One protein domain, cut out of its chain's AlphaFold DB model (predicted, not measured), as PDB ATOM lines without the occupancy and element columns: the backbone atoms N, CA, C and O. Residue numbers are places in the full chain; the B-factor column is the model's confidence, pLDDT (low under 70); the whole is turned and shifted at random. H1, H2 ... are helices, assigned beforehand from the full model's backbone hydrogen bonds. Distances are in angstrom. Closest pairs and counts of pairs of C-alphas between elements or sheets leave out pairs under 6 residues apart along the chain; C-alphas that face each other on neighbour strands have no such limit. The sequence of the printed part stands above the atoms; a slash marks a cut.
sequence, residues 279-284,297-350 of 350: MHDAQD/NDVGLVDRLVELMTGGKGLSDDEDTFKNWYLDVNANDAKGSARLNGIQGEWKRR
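AT A GLANCE: This is residues 279 to 284 and 297 to 350 of the 350 residues of an uncharacterized protein of Psilocybe cyanescens (UniProt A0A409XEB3). Two groups of short helices make a loosely joined cluster: H1 packs on residues 305 to 309 of H2 and H5 on its residues 299 to 302, while H3 and H4 meet at a corner, like an L. H2 lies nearest the middle; H3, the longest helix, stays apart from it, and residues 317 to 324, of which 319 to 324 belong to H3, stick out from the rest. The printed part has 60 residues with five named helices, H1 to H5 in order along the chain, and no named strand; its class is all helix. By its radius of gyration of the C-alphas, 11.1 A, the whole is compact, and the C-alphas span 27 by 24 by 21 A.

IN THESE COORDINATES: H1 holds residues 279 to 284 and begins with C-alpha 279 at (96.275, 133.291, 132.365). After the cut, H2 holds residues 299 to 310 and is 16.4 A long from first to last C-alpha. H3, residues 319 to 331, is 17.8 A long and begins with C-alpha 319 at (111.925, 113.191, 126.300). H4 holds residues 334 to 340 and is 10.2 A long. H5 holds residues 346 to 349, with C-alpha 349 at (119.138, 126.776, 126.129).

HOW THE PARTS SIT: H1 touches H2, and their closest C-alphas, those of Gln 283 and Leu 305, are 6.2 A apart. The two run opposite ways at a tilt of 36 degrees, only just steep. H1 and H4 are close but not clearly touching, with the C-alphas of Asp 284 and Arg 339 closest at 6.7 A. H2 and H5 only just touch, with 3 pairs of C-alphas within 8 A; the closest are those of Val 302 and Trp 347, 5.9 A apart. H3 and H4 touch only at the corner by their link, with the C-alphas of Asn 330 and Ser 337 closest at 4.6 A. They run opposite ways at a steep tilt of 65 degrees. H2 and H3 are apart, and H2 and H4 are only just apart, their closest C-alphas 8.1 A from each other. In H1, H2, H3 and H4 every O i to N i+4 pair is within hydrogen-bond range; H5 is too short for such a pair.

THE WHOLE: The C-alphas farthest apart, those of Asp 281 and Asp 320, are 28.9 A from each other. Residues 285 to 296 are not printed, and C-alphas 284 and 297 are 17.0 A apart across this cut. Of the links that are printed whole, H3 to H4 and H4 to H5 are tight and H2 to H3 is short. The mean pLDDT of the printed part is 93.0, and no printed residue is under 70.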
ATOM      1  N   MET A 279      95.047 134.071 132.576       95.81
ATOM      2  CA  MET A 279      96.275 133.291 132.365       95.81
ATOM      3  C   MET A 279      97.038 133.705 131.095       95.81
ATOM      4  O   MET A 279      98.266 133.769 131.103       95.81
ATOM      5  N   HIS A 280      96.329 134.043 130.013       95.25
ATOM      6  CA  HIS A 280      96.967 134.507 128.780       95.25
ATOM      7  C   HIS A 280      97.739 135.814 128.986       95.25
ATOM      8  O   HIS A 280      98.917 135.869 128.645       95.25
ATOM      9  N   ASP A 281      97.133 136.810 129.639       97.00
ATOM     10  CA  ASP A 281      97.803 138.081 129.941       97.00
ATOM     11  C   ASP A 281      99.055 137.868 130.802       97.00
ATOM     12  O   ASP A 281     100.058 138.566 130.639       97.00
ATOM     13  N   ALA A 282      99.011 136.897 131.723       98.19
ATOM     14  CA  ALA A 282     100.156 136.558 132.557       98.19
ATOM     15  C   ALA A 282     101.323 136.005 131.729       98.19
ATOM     16  O   ALA A 282     102.460 136.454 131.881       98.19
ATOM     17  N   GLN A 283     101.034 135.061 130.832       98.00
ATOM     18  CA  GLN A 283     102.022 134.487 129.922       98.00
ATOM     19  C   GLN A 283     102.558 135.552 128.942       98.00
ATOM     20  O   GLN A 283     103.765 135.617 128.702       98.00
ATOM     21  N   ASP A 284     101.691 136.425 128.418       97.75
ATOM     22  CA  ASP A 284     102.061 137.487 127.473       97.75
ATOM     23  C   ASP A 284     103.002 138.526 128.079       97.75
ATOM     24  O   ASP A 284     103.935 138.964 127.402       97.75
ATOM     25  N   ASN A 297     118.070 136.490 128.615       97.62
ATOM     26  CA  ASN A 297     118.847 135.570 129.445       97.62
ATOM     27  C   ASN A 297     118.441 135.580 130.935       97.62
ATOM     28  O   ASN A 297     119.153 135.009 131.759       97.62
ATOM     29  N   ASP A 298     117.336 136.233 131.308       97.88
ATOM     30  CA  ASP A 298     116.865 136.260 132.697       97.88
ATOM     31  C   ASP A 298     116.211 134.920 133.077       97.88
ATOM     32  O   ASP A 298     115.107 134.583 132.642       97.88
ATOM     33  N   VAL A 299     116.910 134.156 133.918       96.81
ATOM     34  CA  VAL A 299     116.492 132.824 134.380       96.81
ATOM     35  C   VAL A 299     115.142 132.869 135.102       96.81
ATOM     36  O   VAL A 299     114.307 131.994 134.894       96.81
ATOM     37  N   GLY A 300     114.888 133.914 135.896       96.62
ATOM     38  CA  GLY A 300     113.647 134.045 136.658       96.62
ATOM     39  C   GLY A 300     112.428 134.290 135.769       96.62
ATOM     40  O   GLY A 300     111.339 133.798 136.063       96.62
ATOM     41  N   LEU A 301     112.596 135.018 134.662       98.06
ATOM     42  CA  LEU A 301     111.550 135.169 133.648       98.06
ATOM     43  C   LEU A 301     111.288 133.853 132.905       98.06
ATOM     44  O   LEU A 301     110.127 133.507 132.692       98.06
ATOM     45  N   VAL A 302     112.333 133.097 132.555       97.62
ATOM     46  CA  VAL A 302     112.181 131.778 131.915       97.62
ATOM     47  C   VAL A 302     111.466 130.794 132.843       97.62
ATOM     48  O   VAL A 302     110.474 130.194 132.431       97.62
ATOM     49  N   ASP A 303     111.898 130.686 134.104       96.81
ATOM     50  CA  ASP A 303     111.235 129.872 135.134       96.81
ATOM     51  C   ASP A 303     109.754 130.224 135.245       96.81
ATOM     52  O   ASP A 303     108.884 129.349 135.230       96.81
ATOM     53  N   ARG A 304     109.455 131.526 135.296       97.69
ATOM     54  CA  ARG A 304     108.084 132.000 135.425       97.69
ATOM     55  C   ARG A 304     107.235 131.665 134.200       97.69
ATOM     56  O   ARG A 304     106.058 131.348 134.360       97.69
ATOM     57  N   LEU A 305     107.793 131.728 132.990       97.12
ATOM     58  CA  LEU A 305     107.068 131.340 131.778       97.12
ATOM     59  C   LEU A 305     106.770 129.837 131.768       97.12
ATOM     60  O   LEU A 305     105.631 129.453 131.509       97.12
ATOM     61  N   VAL A 306     107.758 129.003 132.108       95.69
ATOM     62  CA  VAL A 306     107.587 127.545 132.220       95.69
ATOM     63  C   VAL A 306     106.493 127.207 133.229       95.69
ATOM     64  O   VAL A 306     105.587 126.433 132.917       95.69
ATOM     65  N   GLU A 307     106.523 127.816 134.415       96.38
ATOM     66  CA  GLU A 307     105.498 127.623 135.443       96.38
ATOM     67  C   GLU A 307     104.096 127.936 134.893       96.38
ATOM     68  O   GLU A 307     103.180 127.120 135.009       96.38
ATOM     69  N   LEU A 308     103.931 129.085 134.230       96.12
ATOM     70  CA  LEU A 308     102.646 129.519 133.679       96.12
ATOM     71  C   LEU A 308     102.150 128.641 132.523       96.12
ATOM     72  O   LEU A 308     100.941 128.519 132.335       96.12
ATOM     73  N   MET A 309     103.046 128.061 131.723       93.62
ATOM     74  CA  MET A 309     102.675 127.219 130.575       93.62
ATOM     75  C   MET A 309     102.405 125.762 130.955       93.62
ATOM     76  O   MET A 309     101.667 125.072 130.260       93.62
ATOM     77  N   THR A 310     102.975 125.297 132.064       93.25
ATOM     78  CA  THR A 310     102.859 123.900 132.521       93.25
ATOM     79  C   THR A 310     101.886 123.736 133.690       93.25
ATOM     80  O   THR A 310     101.699 122.632 134.204       93.25
ATOM     81  N   GLY A 311     101.270 124.833 134.146       90.88
ATOM     82  CA  GLY A 311     100.430 124.836 135.343       90.88
ATOM     83  C   GLY A 311     101.221 124.507 136.613       90.88
ATOM     84  O   GLY A 311     100.698 123.842 137.503       90.88
ATOM     85  N   GLY A 312     102.490 124.920 136.670       91.44
ATOM     86  CA  GLY A 312     103.397 124.700 137.798       91.44
ATOM     87  C   GLY A 312     104.068 123.326 137.844       91.44
ATOM     88  O   GLY A 312     104.799 123.055 138.790       91.44
ATOM     89  N   LYS A 313     103.848 122.462 136.845       91.00
ATOM     90  CA  LYS A 313     104.458 121.122 136.793       91.00
ATOM     91  C   LYS A 313     105.926 121.138 136.367       91.00
ATOM     92  O   LYS A 313     106.639 120.186 136.661       91.00
ATOM     93  N   GLY A 314     106.367 122.206 135.703       91.69
ATOM     94  CA  GLY A 314     107.682 122.254 135.072       91.69
ATOM     95  C   GLY A 314     107.710 121.504 133.739       91.69
ATOM     96  O   GLY A 314     106.718 120.902 133.322       91.69
ATOM     97  N   LEU A 315     108.848 121.590 133.051       91.56
ATOM     98  CA  LEU A 315     109.117 120.766 131.874       91.56
ATOM     99  C   LEU A 315     109.428 119.333 132.325       91.56
ATOM    100  O   LEU A 315     110.025 119.132 133.379       91.56
ATOM    101  N   SER A 316     108.990 118.349 131.542       91.81
ATOM    102  CA  SER A 316     109.250 116.935 131.821       91.81
ATOM    103  C   SER A 316     110.688 116.559 131.463       91.81
ATOM    104  O   SER A 316     111.136 116.900 130.371       91.81
ATOM    105  N   ASP A 317     111.359 115.795 132.328       91.06
ATOM    106  CA  ASP A 317     112.669 115.189 132.031       91.06
ATOM    107  C   ASP A 317     112.553 113.977 131.084       91.06
ATOM    108  O   ASP A 317     113.532 113.559 130.468       91.06
ATOM    109  N   ASP A 318     111.353 113.402 130.958       95.62
ATOM    110  CA  ASP A 318     111.050 112.380 129.956       95.62
ATOM    111  C   ASP A 318     110.907 113.016 128.563       95.62
ATOM    112  O   ASP A 318     110.027 113.857 128.341       95.62
ATOM    113  N   GLU A 319     111.777 112.602 127.636       93.12
ATOM    114  CA  GLU A 319     111.925 113.191 126.300       93.12
ATOM    115  C   GLU A 319     110.633 113.105 125.475       93.12
ATOM    116  O   GLU A 319     110.261 114.072 124.804       93.12
ATOM    117  N   ASP A 320     109.919 111.979 125.543       94.62
ATOM    118  CA  ASP A 320     108.678 111.774 124.792       94.62
ATOM    119  C   ASP A 320     107.551 112.657 125.334       94.62
ATOM    120  O   ASP A 320     106.830 113.307 124.571       94.62
ATOM    121  N   THR A 321     107.428 112.752 126.658       93.12
ATOM    122  CA  THR A 321     106.468 113.644 127.319       93.12
ATOM    123  C   THR A 321     106.745 115.109 126.978       93.12
ATOM    124  O   THR A 321     105.811 115.850 126.656       93.12
ATOM    125  N   PHE A 322     108.013 115.532 126.986       92.50
ATOM    126  CA  PHE A 322     108.393 116.888 126.590       92.50
ATOM    127  C   PHE A 322     108.083 117.168 125.115       92.50
ATOM    128  O   PHE A 322     107.456 118.183 124.807       92.50
ATOM    129  N   LYS A 323     108.463 116.266 124.199       91.06
ATOM    130  CA  LYS A 323     108.182 116.414 122.761       91.06
ATOM    131  C   LYS A 323     106.689 116.509 122.485       91.06
ATOM    132  O   LYS A 323     106.281 117.362 121.702       91.06
ATOM    133  N   ASN A 324     105.878 115.682 123.139       92.88
ATOM    134  CA  ASN A 324     104.426 115.730 122.995       92.88
ATOM    135  C   ASN A 324     103.852 117.068 123.469       92.88
ATOM    136  O   ASN A 324     103.056 117.669 122.752       92.88
ATOM    137  N   TRP A 325     104.297 117.576 124.623       93.50
ATOM    138  CA  TRP A 325     103.904 118.907 125.092       93.50
ATOM    139  C   TRP A 325     104.335 120.010 124.116       93.50
ATOM    140  O   TRP A 325     103.536 120.873 123.762       93.50
ATOM    141  N   TYR A 326     105.577 119.970 123.635       89.88
ATOM    142  CA  TYR A 326     106.102 120.967 122.704       89.88
ATOM    143  C   TYR A 326     105.355 120.959 121.364       89.88
ATOM    144  O   TYR A 326     105.064 122.018 120.802       89.88
ATOM    145  N   LEU A 327     105.021 119.773 120.848       90.31
ATOM    146  CA  LEU A 327     104.196 119.619 119.652       90.31
ATOM    147  C   LEU A 327     102.786 120.161 119.879       90.31
ATOM    148  O   LEU A 327     102.290 120.885 119.022       90.31
ATOM    149  N   ASP A 328     102.168 119.877 121.024       90.06
ATOM    150  CA  ASP A 328     100.839 120.388 121.363       90.06
ATOM    151  C   ASP A 328     100.819 121.923 121.417       90.06
ATOM    152  O   ASP A 328      99.996 122.565 120.762       90.06
ATOM    153  N   VAL A 329     101.810 122.529 122.082       90.00
ATOM    154  CA  VAL A 329     101.962 123.991 122.142       90.00
ATOM    155  C   VAL A 329     102.161 124.604 120.754       90.00
ATOM    156  O   VAL A 329     101.633 125.679 120.481       90.00
ATOM    157  N   ASN A 330     102.910 123.955 119.862       86.38
ATOM    158  CA  ASN A 330     103.206 124.523 118.544       86.38
ATOM    159  C   ASN A 330     102.127 124.270 117.491       86.38
ATOM    160  O   ASN A 330     101.927 125.125 116.626       86.38
ATOM    161  N   ALA A 331     101.478 123.107 117.529       86.06
ATOM    162  CA  ALA A 331     100.531 122.668 116.509       86.06
ATOM    163  C   ALA A 331      99.073 122.937 116.897       86.06
ATOM    164  O   ALA A 331      98.274 123.283 116.027       86.06
ATOM    165  N   ASN A 332      98.730 122.809 118.182       85.88
ATOM    166  CA  ASN A 332      97.345 122.861 118.653       85.88
ATOM    167  C   ASN A 332      97.025 124.141 119.446       85.88
ATOM    168  O   ASN A 332      95.872 124.574 119.455       85.88
ATOM    169  N   ASP A 333      98.023 124.799 120.053       89.12
ATOM    170  CA  ASP A 333      97.866 126.094 120.732       89.12
ATOM    171  C   ASP A 333      98.472 127.253 119.922       89.12
ATOM    172  O   ASP A 333      99.600 127.697 120.138       89.12
ATOM    173  N   ALA A 334      97.683 127.826 119.011       88.88
ATOM    174  CA  ALA A 334      98.121 128.964 118.200       88.88
ATOM    175  C   ALA A 334      98.615 130.164 119.038       88.88
ATOM    176  O   ALA A 334      99.521 130.886 118.612       88.88
ATOM    177  N   LYS A 335      98.049 130.388 120.236       88.62
ATOM    178  CA  LYS A 335      98.473 131.482 121.123       88.62
ATOM    179  C   LYS A 335      99.789 131.147 121.819       88.62
ATOM    180  O   LYS A 335     100.663 132.008 121.883       88.62
ATOM    181  N   GLY A 336      99.941 129.921 122.314       87.81
ATOM    182  CA  GLY A 336     101.183 129.404 122.889       87.81
ATOM    183  C   GLY A 336     102.338 129.454 121.891       87.81
ATOM    184  O   GLY A 336     103.371 130.057 122.180       87.81
ATOM    185  N   SER A 337     102.119 128.946 120.679       90.06
ATOM    186  CA  SER A 337     103.070 129.012 119.564       90.06
ATOM    187  C   SER A 337     103.504 130.453 119.248       90.06
ATOM    188  O   SER A 337     104.695 130.782 119.270       90.06
ATOM    189  N   ALA A 338     102.546 131.372 119.057       92.00
ATOM    190  CA  ALA A 338     102.840 132.787 118.807       92.00
ATOM    191  C   ALA A 338     103.602 133.451 119.969       92.00
ATOM    192  O   ALA A 338     104.422 134.354 119.766       92.00
ATOM    193  N   ARG A 339     103.351 133.002 121.200       93.12
ATOM    194  CA  ARG A 339     104.003 133.517 122.399       93.12
ATOM    195  C   ARG A 339     105.475 133.122 122.478       93.12
ATOM    196  O   ARG A 339     106.296 133.969 122.821       93.12
ATOM    197  N   LEU A 340     105.804 131.884 122.124       92.94
ATOM    198  CA  LEU A 340     107.184 131.394 122.095       92.94
ATOM    199  C   LEU A 340     107.971 131.911 120.888       92.94
ATOM    200  O   LEU A 340     109.201 132.001 120.933       92.94
ATOM    201  N   ASN A 341     107.273 132.301 119.822       91.75
ATOM    202  CA  ASN A 341     107.910 132.866 118.647       91.75
ATOM    203  C   ASN A 341     108.727 134.128 118.994       91.75
ATOM    204  O   ASN A 341     108.261 135.059 119.664       91.75
ATOM    205  N   GLY A 342     109.972 134.145 118.518       90.12
ATOM    206  CA  GLY A 342     110.918 135.241 118.701       90.12
ATOM    207  C   GLY A 342     111.662 135.238 120.037       90.12
ATOM    208  O   GLY A 342     112.616 136.001 120.164       90.12
ATOM    209  N   ILE A 343     111.303 134.380 120.999       94.94
ATOM    210  CA  ILE A 343     112.059 134.249 122.250       94.94
ATOM    211  C   ILE A 343     113.389 133.522 121.972       94.94
ATOM    212  O   ILE A 343     113.438 132.500 121.283       94.94
ATOM    213  N   GLN A 344     114.488 134.086 122.476       94.56
ATOM    214  CA  GLN A 344     115.856 133.578 122.311       94.56
ATOM    215  C   GLN A 344     116.508 133.360 123.688       94.56
ATOM    216  O   GLN A 344     115.814 133.249 124.696       94.56
ATOM    217  N   GLY A 345     117.841 133.294 123.732       95.19
ATOM    218  CA  GLY A 345     118.602 133.322 124.977       95.19
ATOM    219  C   GLY A 345     118.378 132.090 125.848       95.19
ATOM    220  O   GLY A 345     118.459 130.961 125.366       95.19
ATOM    221  N   GLU A 346     118.117 132.318 127.132       95.31
ATOM    222  CA  GLU A 346     118.004 131.260 128.139       95.31
ATOM    223  C   GLU A 346     116.837 130.310 127.861       95.31
ATOM    224  O   GLU A 346     116.974 129.110 128.067       95.31
ATOM    225  N   TRP A 347     115.735 130.810 127.293       94.06
ATOM    226  CA  TRP A 347     114.602 129.965 126.903       94.06
ATOM    227  C   TRP A 347     115.000 128.867 125.914       94.06
ATOM    228  O   TRP A 347     114.527 127.749 126.026       94.06
ATOM    229  N   LYS A 348     115.869 129.178 124.943       91.69
ATOM    230  CA  LYS A 348     116.322 128.204 123.936       91.69
ATOM    231  C   LYS A 348     117.401 127.252 124.444       91.69
ATOM    232  O   LYS A 348     117.675 126.260 123.777       91.69
ATOM    233  N   ARG A 349     118.094 127.618 125.527       90.94
ATOM    234  CA  ARG A 349     119.138 126.776 126.129       90.94
ATOM    235  C   ARG A 349     118.550 125.656 126.980       90.94
ATOM    236  O   ARG A 349     119.221 124.643 127.142       90.94
ATOM    237  N   ARG A 350     117.361 125.877 127.536       82.44
ATOM    238  CA  ARG A 350     116.585 124.873 128.263       82.44
ATOM    239  C   ARG A 350     115.809 123.972 127.318       82.44
ATOM    240  O   ARG A 350     115.622 122.805 127.705       82.44
TER     241      ARG A 350